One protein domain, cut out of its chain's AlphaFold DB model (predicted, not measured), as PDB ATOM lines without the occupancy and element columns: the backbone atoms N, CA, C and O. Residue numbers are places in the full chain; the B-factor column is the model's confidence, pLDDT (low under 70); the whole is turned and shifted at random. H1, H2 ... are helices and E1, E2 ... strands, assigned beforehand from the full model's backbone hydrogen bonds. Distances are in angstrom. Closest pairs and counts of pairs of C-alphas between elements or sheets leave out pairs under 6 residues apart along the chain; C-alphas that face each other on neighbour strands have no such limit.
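Overview. This is residues 58 to 132 of the 132 residues of an uncharacterized protein of Flavobacterium sp. T13(2019) (UniProt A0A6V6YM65). One seven-stranded sheet curls like part of an open barrel, and a short helix, H1, sits in the opening between the edge strands E3 and E7. The long first strand, E1, bends sharply and joins the E2 and E3 side of the sheet to the E4 to E7 side. The printed part has 75 residues, with one named helix and seven named strands in the order E1, E2, E3, H1, E4, E5, E6, E7; the sheet runs E3, E2, E1, E4, E5, E6, E7, antiparallel throughout, and the class is mostly strand. The whole is compact and rounded, with a radius of gyration of the C-alphas of 11.5 A and spans of 26 by 24 by 22 A.

Along the chain. E1, residues 59 to 69, begins with C-alpha 59 at (-43.822, -28.413, 19.813) and spans 20.7 A. E2, residues 72 to 77, spans 16.2 A, and E3 is residues 82 to 85. H1, residues 88 to 92, begins with C-alpha 88 at (-36.376, -42.331, 27.198). E4 is residues 98 to 101, and E5 is residues 107 to 111. E6, residues 115 to 120, spans 16.8 A. E7, residues 123 to 131, spans 21.6 A and ends with C-alpha 131 at (-22.464, -27.881, 28.056).

Arrangement. The sheet is strongly twisted: from edge to edge its strands' lines turn by 113 degrees, and the way across it turns by 99 degrees. E1 bends by 102 degrees at residue 62, and its pairing is staggered. Residues 59 to 62 pair with E4, with N 99 and O 61 at 2.9 A, and residues 63 to 69 pair with E2, with N 74 and O 67 at 2.8 A. E1, E2 and E3 form a meander, each strand the antiparallel neighbour of the one before; N 85 and O 73 of E3 and E2 are 2.7 A apart. E4, E5, E6 and E7 form another, with N 100 and O 109 at 2.8 A, N 110 and O 117 at 2.8 A, and N 116 and O 130 at 2.8 A. The edge strands E3 and E7 are apart. H1 is on the sheet at a height of 4.1 A, only just above the sheet's level, and over none of the strands, but only just: 2 of its 5 C-alphas fall on E3. Its closest C-alphas to E2 are those of Tyr 90 and Val 73, 6.3 A apart, and to E7 those of Ser 88 and Glu 124, 6.4 A apart. In H1, 0 of 1 O i to N i+4 pairs and 2 of 2 O i to N i+3 pairs are within hydrogen-bond range.

Size, cuts and confidence. The C-alphas farthest apart, those of His 70 and Lys 132, are 34.0 A apart. The printed part has no cut and ends at the chain's last residue, 132. The links between successive named elements are tight. The mean pLDDT of the printed part is 89.6, and residue 124 is under 70.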
ATOM      1  N   GLU A  58     -44.631 -31.284  16.159       93.31
ATOM      2  CA  GLU A  58     -44.075 -29.954  16.339       93.31
ATOM      3  C   GLU A  58     -44.523 -29.405  17.689       93.31
ATOM      4  O   GLU A  58     -45.715 -29.329  17.981       93.31
ATOM      5  N   PHE A  59     -43.557 -29.040  18.526       93.31
ATOM      6  CA  PHE A  59     -43.822 -28.413  19.813       93.31
ATOM      7  C   PHE A  59     -42.605 -27.620  20.274       93.31
ATOM      8  O   PHE A  59     -41.453 -27.990  20.027       93.31
ATOM      9  N   GLN A  60     -42.859 -26.531  20.986       96.00
ATOM     10  CA  GLN A  60     -41.827 -25.741  21.635       96.00
ATOM     11  C   GLN A  60     -42.410 -25.106  22.888       96.00
ATOM     12  O   GLN A  60     -43.392 -24.377  22.818       96.00
ATOM     13  N   GLY A  61     -41.769 -25.324  24.032       96.25
ATOM     14  CA  GLY A  61     -42.184 -24.638  25.248       96.25
ATOM     15  C   GLY A  61     -41.408 -25.052  26.481       96.25
ATOM     16  O   GLY A  61     -40.433 -25.803  26.411       96.25
ATOM     17  N   ILE A  62     -41.847 -24.513  27.616       97.19
ATOM     18  CA  ILE A  62     -41.288 -24.801  28.933       97.19
ATOM     19  C   ILE A  62     -42.156 -25.861  29.598       97.19
ATOM     20  O   ILE A  62     -43.384 -25.793  29.565       97.19
ATOM     21  N   VAL A  63     -41.521 -26.838  30.228       96.25
ATOM     22  CA  VAL A  63     -42.207 -27.934  30.904       96.25
ATOM     23  C   VAL A  63     -42.845 -27.421  32.190       96.25
ATOM     24  O   VAL A  63     -42.156 -27.029  33.134       96.25
ATOM     25  N   HIS A  64     -44.172 -27.465  32.251       97.06
ATOM     26  CA  HIS A  64     -44.944 -27.088  33.430       97.06
ATOM     27  C   HIS A  64     -45.139 -28.270  34.388       97.06
ATOM     28  O   HIS A  64     -44.970 -28.130  35.606       97.06
ATOM     29  N   ARG A  65     -45.488 -29.440  33.843       95.25
ATOM     30  CA  ARG A  65     -45.758 -30.662  34.612       95.25
ATOM     31  C   ARG A  65     -45.339 -31.895  33.819       95.25
ATOM     32  O   ARG A  65     -45.464 -31.921  32.601       95.25
ATOM     33  N   LYS A  66     -44.899 -32.931  34.527       94.12
ATOM     34  CA  LYS A  66     -44.650 -34.269  33.991       94.12
ATOM     35  C   LYS A  66     -45.283 -35.311  34.903       94.12
ATOM     36  O   LYS A  66     -45.237 -35.145  36.123       94.12
ATOM     37  N   TRP A  67     -45.858 -36.363  34.331       93.88
ATOM     38  CA  TRP A  67     -46.334 -37.515  35.094       93.88
ATOM     39  C   TRP A  67     -46.200 -38.814  34.288       93.88
ATOM     40  O   TRP A  67     -46.482 -38.824  33.089       93.88
ATOM     41  N   PRO A  68     -45.750 -39.910  34.916       90.44
ATOM     42  CA  PRO A  68     -45.750 -41.222  34.283       90.44
ATOM     43  C   PRO A  68     -47.164 -41.824  34.279       90.44
ATOM     44  O   PRO A  68     -47.936 -41.622  35.218       90.44
ATOM     45  N   TYR A  69     -47.488 -42.593  33.243       85.94
ATOM     46  CA  TYR A  69     -48.695 -43.415  33.166       85.94
ATOM     47  C   TYR A  69     -48.373 -44.693  32.382       85.94
ATOM     48  O   TYR A  69     -48.028 -44.640  31.205       85.94
ATOM     49  N   HIS A  70     -48.437 -45.852  33.040       85.75
ATOM     50  CA  HIS A  70     -47.910 -47.113  32.505       85.75
ATOM     51  C   HIS A  70     -46.465 -46.975  31.979       85.75
ATOM     52  O   HIS A  70     -45.562 -46.673  32.753       85.75
ATOM     53  N   HIS A  71     -46.249 -47.212  30.683       79.00
ATOM     54  CA  HIS A  71     -44.950 -47.177  30.009       79.00
ATOM     55  C   HIS A  71     -44.694 -45.853  29.265       79.00
ATOM     56  O   HIS A  71     -43.702 -45.741  28.549       79.00
ATOM     57  N   VAL A  72     -45.570 -44.853  29.424       85.31
ATOM     58  CA  VAL A  72     -45.465 -43.537  28.774       85.31
ATOM     59  C   VAL A  72     -45.331 -42.407  29.790       85.31
ATOM     60  O   VAL A  72     -45.788 -42.494  30.934       85.31
ATOM     61  N   VAL A  73     -44.691 -41.319  29.365       89.56
ATOM     62  CA  VAL A  73     -44.507 -40.107  30.167       89.56
ATOM     63  C   VAL A  73     -45.305 -38.975  29.558       89.56
ATOM     64  O   VAL A  73     -44.990 -38.512  28.475       89.56
ATOM     65  N   TYR A  74     -46.284 -38.452  30.275       93.00
ATOM     66  CA  TYR A  74     -46.998 -37.262  29.838       93.00
ATOM     67  C   TYR A  74     -46.249 -36.010  30.279       93.00
ATOM     68  O   TYR A  74     -45.810 -35.899  31.430       93.00
ATOM     69  N   VAL A  75     -46.113 -35.060  29.361       95.00
ATOM     70  CA  VAL A  75     -45.492 -33.758  29.594       95.00
ATOM     71  C   VAL A  75     -46.479 -32.674  29.197       95.00
ATOM     72  O   VAL A  75     -46.957 -32.643  28.071       95.00
ATOM     73  N   LYS A  76     -46.766 -31.760  30.121       96.50
ATOM     74  CA  LYS A  76     -47.571 -30.568  29.870       96.50
ATOM     75  C   LYS A  76     -46.676 -29.346  29.831       96.50
ATOM     76  O   LYS A  76     -45.918 -29.104  30.779       96.50
ATOM     77  N   LEU A  77     -46.774 -28.588  28.752       96.75
ATOM     78  CA  LEU A  77     -46.065 -27.334  28.555       96.75
ATOM     79  C   LEU A  77     -46.840 -26.152  29.156       96.75
ATOM     80  O   LEU A  77     -48.013 -26.261  29.521       96.75
ATOM     81  N   THR A  78     -46.169 -25.012  29.296       96.00
ATOM     82  CA  THR A  78     -46.748 -23.771  29.841       96.00
ATOM     83  C   THR A  78     -47.865 -23.179  28.983       96.00
ATOM     84  O   THR A  78     -48.739 -22.509  29.521       96.00
ATOM     85  N   ASP A  79     -47.864 -23.437  27.677       93.88
ATOM     86  CA  ASP A  79     -48.934 -23.066  26.738       93.88
ATOM     87  C   ASP A  79     -50.112 -24.062  26.751       93.88
ATOM     88  O   ASP A  79     -51.015 -23.972  25.927       93.88
ATOM     89  N   SER A  80     -50.125 -24.997  27.708       92.62
ATOM     90  CA  SER A  80     -51.077 -26.109  27.824       92.62
ATOM     91  C   SER A  80     -50.956 -27.202  26.764       92.62
ATOM     92  O   SER A  80     -51.760 -28.135  26.809       92.62
ATOM     93  N   THR A  81     -49.950 -27.164  25.887       94.75
ATOM     94  CA  THR A  81     -49.661 -28.276  24.974       94.75
ATOM     95  C   THR A  81     -49.345 -29.539  25.776       94.75
ATOM     96  O   THR A  81     -48.523 -29.517  26.699       94.75
ATOM     97  N   GLU A  82     -49.996 -30.648  25.430       93.44
ATOM     98  CA  GLU A  82     -49.765 -31.954  26.046       93.44
ATOM     99  C   GLU A  82     -49.007 -32.856  25.075       93.44
ATOM    100  O   GLU A  82     -49.422 -33.071  23.939       93.44
ATOM    101  N   ILE A  83     -47.869 -33.368  25.534       91.69
ATOM    102  CA  ILE A  83     -46.996 -34.260  24.785       91.69
ATOM    103  C   ILE A  83     -47.037 -35.620  25.460       91.69
ATOM    104  O   ILE A  83     -46.761 -35.741  26.659       91.69
ATOM    105  N   VAL A  84     -47.335 -36.651  24.681       88.75
ATOM    106  CA  VAL A  84     -47.155 -38.028  25.127       88.75
ATOM    107  C   VAL A  84     -45.731 -38.441  24.773       88.75
ATOM    108  O   VAL A  84     -45.323 -38.477  23.618       88.75
ATOM    109  N   GLY A  85     -44.933 -38.657  25.806       81.94
ATOM    110  CA  GLY A  85     -43.538 -39.034  25.731       81.94
ATOM    111  C   GLY A  85     -43.398 -40.542  25.625       81.94
ATOM    112  O   GLY A  85     -43.546 -41.257  26.616       81.94
ATOM    113  N   TYR A  86     -43.075 -41.001  24.423       72.81
ATOM    114  CA  TYR A  86     -42.862 -42.414  24.094       72.81
ATOM    115  C   TYR A  86     -41.385 -42.837  24.164       72.81
ATOM    116  O   TYR A  86     -41.051 -43.978  23.869       72.81
ATOM    117  N   TYR A  87     -40.492 -41.922  24.556       73.06
ATOM    118  CA  TYR A  87     -39.042 -42.099  24.468       73.06
ATOM    119  C   TYR A  87     -38.354 -41.881  25.811       73.06
ATOM    120  O   TYR A  87     -38.786 -41.059  26.629       73.06
ATOM    121  N   SER A  88     -37.197 -42.514  25.998       75.31
ATOM    122  CA  SER A  88     -36.376 -42.331  27.198       75.31
ATOM    123  C   SER A  88     -35.876 -40.891  27.390       75.31
ATOM    124  O   SER A  88     -35.597 -40.497  28.526       75.31
ATOM    125  N   ILE A  89     -35.855 -40.042  26.350       81.44
ATOM    126  CA  ILE A  89     -35.572 -38.605  26.522       81.44
ATOM    127  C   ILE A  89     -36.609 -37.918  27.422       81.44
ATOM    128  O   ILE A  89     -36.237 -37.090  28.253       81.44
ATOM    129  N   TYR A  90     -37.882 -38.327  27.368       87.00
ATOM    130  CA  TYR A  90     -38.939 -37.775  28.223       87.00
ATOM    131  C   TYR A  90     -38.756 -38.170  29.693       87.00
ATOM    132  O   TYR A  90     -39.165 -37.429  30.590       87.00
ATOM    133  N   ASN A  91     -38.034 -39.261  29.980       84.50
ATOM    134  CA  ASN A  91     -37.612 -39.585  31.345       84.50
ATOM    135  C   ASN A  91     -36.601 -38.568  31.897       84.50
ATOM    136  O   ASN A  91     -36.618 -38.310  33.098       84.50
ATOM    137  N   LYS A  92     -35.802 -37.925  31.038       86.75
ATOM    138  CA  LYS A  92     -34.804 -36.907  31.418       86.75
ATOM    139  C   LYS A  92     -35.382 -35.489  31.520       86.75
ATOM    140  O   LYS A  92     -34.694 -34.588  31.999       86.75
ATOM    141  N   VAL A  93     -36.624 -35.287  31.076       91.75
ATOM    142  CA  VAL A  93     -37.336 -34.005  31.150       91.75
ATOM    143  C   VAL A  93     -37.740 -33.690  32.591       91.75
ATOM    144  O   VAL A  93     -38.373 -34.522  33.250       91.75
ATOM    145  N   ASN A  94     -37.428 -32.473  33.041       93.56
ATOM    146  CA  ASN A  94     -37.832 -31.916  34.330       93.56
ATOM    147  C   ASN A  94     -38.688 -30.655  34.153       93.56
ATOM    148  O   ASN A  94     -38.655 -29.996  33.116       93.56
ATOM    149  N   LYS A  95     -39.450 -30.299  35.194       94.81
ATOM    150  CA  LYS A  95     -40.171 -29.021  35.247       94.81
ATOM    151  C   LYS A  95     -39.184 -27.859  35.105       94.81
ATOM    152  O   LYS A  95     -38.171 -27.837  35.795       94.81
ATOM    153  N   GLY A  96     -39.513 -26.895  34.248       94.75
ATOM    154  CA  GLY A  96     -38.663 -25.745  33.937       94.75
ATOM    155  C   GLY A  96     -37.696 -25.958  32.769       94.75
ATOM    156  O   GLY A  96     -37.202 -24.968  32.235       94.75
ATOM    157  N   ASP A  97     -37.470 -27.198  32.320       95.62
ATOM    158  CA  ASP A  97     -36.701 -27.448  31.098       95.62
ATOM    159  C   ASP A  97     -37.466 -26.912  29.874       95.62
ATOM    160  O   ASP A  97     -38.702 -26.926  29.844       95.62
ATOM    161  N   SER A  98     -36.744 -26.476  28.842       95.75
ATOM    162  CA  SER A  98     -37.343 -26.144  27.547       95.75
ATOM    163  C   SER A  98     -37.190 -27.322  26.594       95.75
ATOM    164  O   SER A  98     -36.088 -27.828  26.402       95.75
ATOM    165  N   ILE A  99     -38.291 -27.752  25.986       95.31
ATOM    166  CA  ILE A  99     -38.305 -28.841  25.011       95.31
ATOM    167  C   ILE A  99     -38.734 -28.304  23.648       95.31
ATOM    168  O   ILE A  99     -39.642 -27.473  23.556       95.31
ATOM    169  N   ILE A 100     -38.046 -28.744  22.597       95.00
ATOM    170  CA  ILE A 100     -38.252 -28.283  21.225       95.00
ATOM    171  C   ILE A 100     -38.212 -29.487  20.292       95.00
ATOM    172  O   ILE A 100     -37.256 -30.263  20.299       95.00
ATOM    173  N   LYS A 101     -39.219 -29.599  19.436       93.44
ATOM    174  CA  LYS A 101     -39.257 -30.516  18.304       93.44
ATOM    175  C   LYS A 101     -39.793 -29.753  17.108       93.44
ATOM    176  O   LYS A 101     -40.891 -29.207  17.150       93.44
ATOM    177  N   LYS A 102     -39.003 -29.710  16.039       93.81
ATOM    178  CA  LYS A 102     -39.425 -29.106  14.773       93.81
ATOM    179  C   LYS A 102     -40.125 -30.143  13.907       93.81
ATOM    180  O   LYS A 102     -39.701 -31.308  13.858       93.81
ATOM    181  N   LYS A 103     -41.128 -29.691  13.162       92.25
ATOM    182  CA  LYS A 103     -41.747 -30.483  12.100       92.25
ATOM    183  C   LYS A 103     -40.684 -30.971  11.117       92.25
ATOM    184  O   LYS A 103     -39.761 -30.229  10.782       92.25
ATOM    185  N   ASN A 104     -40.801 -32.213  10.659       89.69
ATOM    186  CA  ASN A 104     -39.853 -32.844   9.734       89.69
ATOM    187  C   ASN A 104     -38.413 -32.994  10.260       89.69
ATOM    188  O   ASN A 104     -37.519 -33.362   9.500       89.69
ATOM    189  N   SER A 105     -38.178 -32.744  11.549       89.44
ATOM    190  CA  SER A 105     -36.902 -33.032  12.201       89.44
ATOM    191  C   SER A 105     -36.936 -34.393  12.881       89.44
ATOM    192  O   SER A 105     -37.961 -34.795  13.432       89.44
ATOM    193  N   LYS A 106     -35.788 -35.069  12.889       88.69
ATOM    194  CA  LYS A 106     -35.560 -36.282  13.682       88.69
ATOM    195  C   LYS A 106     -35.166 -35.962  15.124       88.69
ATOM    196  O   LYS A 106     -35.084 -36.860  15.944       88.69
ATOM    197  N   GLU A 107     -34.891 -34.700  15.430       90.75
ATOM    198  CA  GLU A 107     -34.300 -34.308  16.703       90.75
ATOM    199  C   GLU A 107     -35.329 -33.712  17.660       90.75
ATOM    200  O   GLU A 107     -36.046 -32.765  17.316       90.75
ATOM    201  N   ILE A 108     -35.337 -34.234  18.884       92.31
ATOM    202  CA  ILE A 108     -35.913 -33.585  20.059       92.31
ATOM    203  C   ILE A 108     -34.767 -32.916  20.816       92.31
ATOM    204  O   ILE A 108     -33.784 -33.564  21.178       92.31
ATOM    205  N   ILE A 109     -34.904 -31.619  21.068       94.25
ATOM    206  CA  ILE A 109     -33.923 -30.812  21.789       94.25
ATOM    207  C   ILE A 109     -34.485 -30.509  23.175       94.25
ATOM    208  O   ILE A 109     -35.569 -29.943  23.308       94.25
ATOM    209  N   LEU A 110     -33.730 -30.863  24.205       94.44
ATOM    210  CA  LEU A 110     -34.017 -30.571  25.600       94.44
ATOM    211  C   LEU A 110     -32.969 -29.591  26.130       94.44
ATOM    212  O   LEU A 110     -31.815 -29.947  26.364       94.44
ATOM    213  N   ASN A 111     -33.385 -28.349  26.332       95.06
ATOM    214  CA  ASN A 111     -32.588 -27.294  26.935       95.06
ATOM    215  C   ASN A 111     -32.753 -27.330  28.456       95.06
ATOM    216  O   ASN A 111     -33.821 -27.015  28.987       95.06
ATOM    217  N   LYS A 112     -31.666 -27.660  29.143       94.19
ATOM    218  CA  LYS A 112     -31.524 -27.575  30.596       94.19
ATOM    219  C   LYS A 112     -30.818 -26.269  30.986       94.19
ATOM    220  O   LYS A 112     -30.306 -25.558  30.107       94.19
ATOM    221  N   PRO A 113     -30.782 -25.914  32.281       91.00
ATOM    222  CA  PRO A 113     -30.065 -24.726  32.741       91.00
ATOM    223  C   PRO A 113     -28.584 -24.706  32.325       91.00
ATOM    224  O   PRO A 113     -28.105 -23.685  31.844       91.00
ATOM    225  N   ASP A 114     -27.900 -25.845  32.426       93.12
ATOM    226  CA  ASP A 114     -26.449 -26.013  32.246       93.12
ATOM    227  C   ASP A 114     -26.052 -26.731  30.945       93.12
ATOM    228  O   ASP A 114     -24.882 -26.778  30.564       93.12
ATOM    229  N   SER A 115     -27.026 -27.321  30.258       92.94
ATOM    230  CA  SER A 115     -26.769 -28.242  29.161       92.94
ATOM    231  C   SER A 115     -27.872 -28.237  28.109       92.94
ATOM    232  O   SER A 115     -28.981 -27.740  28.317       92.94
ATOM    233  N   ILE A 116     -27.555 -28.780  26.941       93.94
ATOM    234  CA  ILE A 116     -28.505 -29.059  25.868       93.94
ATOM    235  C   ILE A 116     -28.341 -30.528  25.503       93.94
ATOM    236  O   ILE A 116     -27.224 -30.982  25.253       93.94
ATOM    237  N   ILE A 117     -29.445 -31.267  25.493       92.19
ATOM    238  CA  ILE A 117     -29.489 -32.671  25.091       92.19
ATOM    239  C   ILE A 117     -30.265 -32.751  23.786       92.19
ATOM    240  O   ILE A 117     -31.388 -32.267  23.697       92.19
ATOM    241  N   TYR A 118     -29.679 -33.394  22.795       91.75
ATOM    242  CA  TYR A 118     -30.298 -33.648  21.506       91.75
ATOM    243  C   TYR A 118     -30.506 -35.146  21.383       91.75
ATOM    244  O   TYR A 118     -29.585 -35.915  21.668       91.75
ATOM    245  N   ASN A 119     -31.698 -35.568  20.986       90.62
ATOM    246  CA  ASN A 119     -32.043 -36.978  20.868       90.62
ATOM    247  C   ASN A 119     -32.692 -37.262  19.516       90.62
ATOM    248  O   ASN A 119     -33.585 -36.526  19.097       90.62
ATOM    249  N   ASP A 120     -32.229 -38.320  18.856       87.31
ATOM    250  CA  ASP A 120     -32.803 -38.820  17.609       87.31
ATOM    251  C   ASP A 120     -34.053 -39.662  17.919       87.31
ATOM    252  O   ASP A 120     -33.990 -40.618  18.690       87.31
ATOM    253  N   ILE A 121     -35.192 -39.337  17.305       83.19
ATOM    254  CA  ILE A 121     -36.441 -40.095  17.469       83.19
ATOM    255  C   ILE A 121     -36.361 -41.515  16.887       83.19
ATOM    256  O   ILE A 121     -37.231 -42.336  17.149       83.19
ATOM    257  N   TYR A 122     -35.345 -41.844  16.089       76.69
ATOM    258  CA  TYR A 122     -35.155 -43.218  15.613       76.69
ATOM    259  C   TYR A 122     -34.361 -44.105  16.563       76.69
ATOM    260  O   TYR A 122     -34.452 -45.333  16.478       76.69
ATOM    261  N   ASP A 123     -33.527 -43.497  17.399       77.50
ATOM    262  CA  ASP A 123     -32.587 -44.221  18.239       77.50
ATOM    263  C   ASP A 123     -32.384 -43.471  19.547       77.50
ATOM    264  O   ASP A 123     -31.665 -42.474  19.637       77.50
ATOM    265  N   GLU A 124     -32.998 -44.004  20.595       69.75
ATOM    266  CA  GLU A 124     -32.918 -43.443  21.931       69.75
ATOM    267  C   GLU A 124     -31.488 -43.369  22.492       69.75
ATOM    268  O   GLU A 124     -31.198 -42.500  23.320       69.75
ATOM    269  N   ASN A 125     -30.579 -44.226  22.014       73.56
ATOM    270  CA  ASN A 125     -29.174 -44.234  22.426       73.56
ATOM    271  C   ASN A 125     -28.343 -43.207  21.658       73.56
ATOM    272  O   ASN A 125     -27.251 -42.833  22.092       73.56
ATOM    273  N   LYS A 126     -28.867 -42.703  20.541       81.56
ATOM    274  CA  LYS A 126     -28.223 -41.680  19.734       81.56
ATOM    275  C   LYS A 126     -28.606 -40.303  20.260       81.56
ATOM    276  O   LYS A 126     -29.479 -39.606  19.739       81.56
ATOM    277  N   PHE A 127     -27.924 -39.912  21.330       82.38
ATOM    278  CA  PHE A 127     -28.009 -38.568  21.881       82.38
ATOM    279  C   PHE A 127     -26.643 -37.893  21.908       82.38
ATOM    280  O   PHE A 127     -25.611 -38.541  22.073       82.38
ATOM    281  N   HIS A 128     -26.647 -36.571  21.777       87.19
ATOM    282  CA  HIS A 128     -25.470 -35.757  22.041       87.19
ATOM    283  C   HIS A 128     -25.799 -34.705  23.094       87.19
ATOM    284  O   HIS A 128     -26.925 -34.210  23.175       87.19
ATOM    285  N   PHE A 129     -24.819 -34.404  23.941       87.94
ATOM    286  CA  PHE A 129     -24.942 -33.396  24.982       87.94
ATOM    287  C   PHE A 129     -23.949 -32.269  24.721       87.94
ATOM    288  O   PHE A 129     -22.828 -32.499  24.267       87.94
ATOM    289  N   LYS A 130     -24.365 -31.043  25.018       91.31
ATOM    290  CA  LYS A 130     -23.528 -29.848  24.949       91.31
ATOM    291  C   LYS A 130     -23.649 -29.085  26.263       91.31
ATOM    292  O   LYS A 130     -24.765 -28.791  26.683       91.31
ATOM    293  N   LEU A 131     -22.521 -28.777  26.896       88.50
ATOM    294  CA  LEU A 131     -22.464 -27.881  28.056       88.50
ATOM    295  C   LEU A 131     -22.538 -26.420  27.591       88.50
ATOM    296  O   LEU A 131     -22.117 -26.110  26.471       88.50
ATOM    297  N   LYS A 132     -23.115 -25.555  28.425       81.69
ATOM    298  CA  LYS A 132     -23.242 -24.118  28.159       81.69
ATOM    299  C   LYS A 132     -22.084 -23.313  28.727       81.69
ATOM    300  O   LYS A 132     -21.569 -23.702  29.796       81.69
TER     301      LYS A 132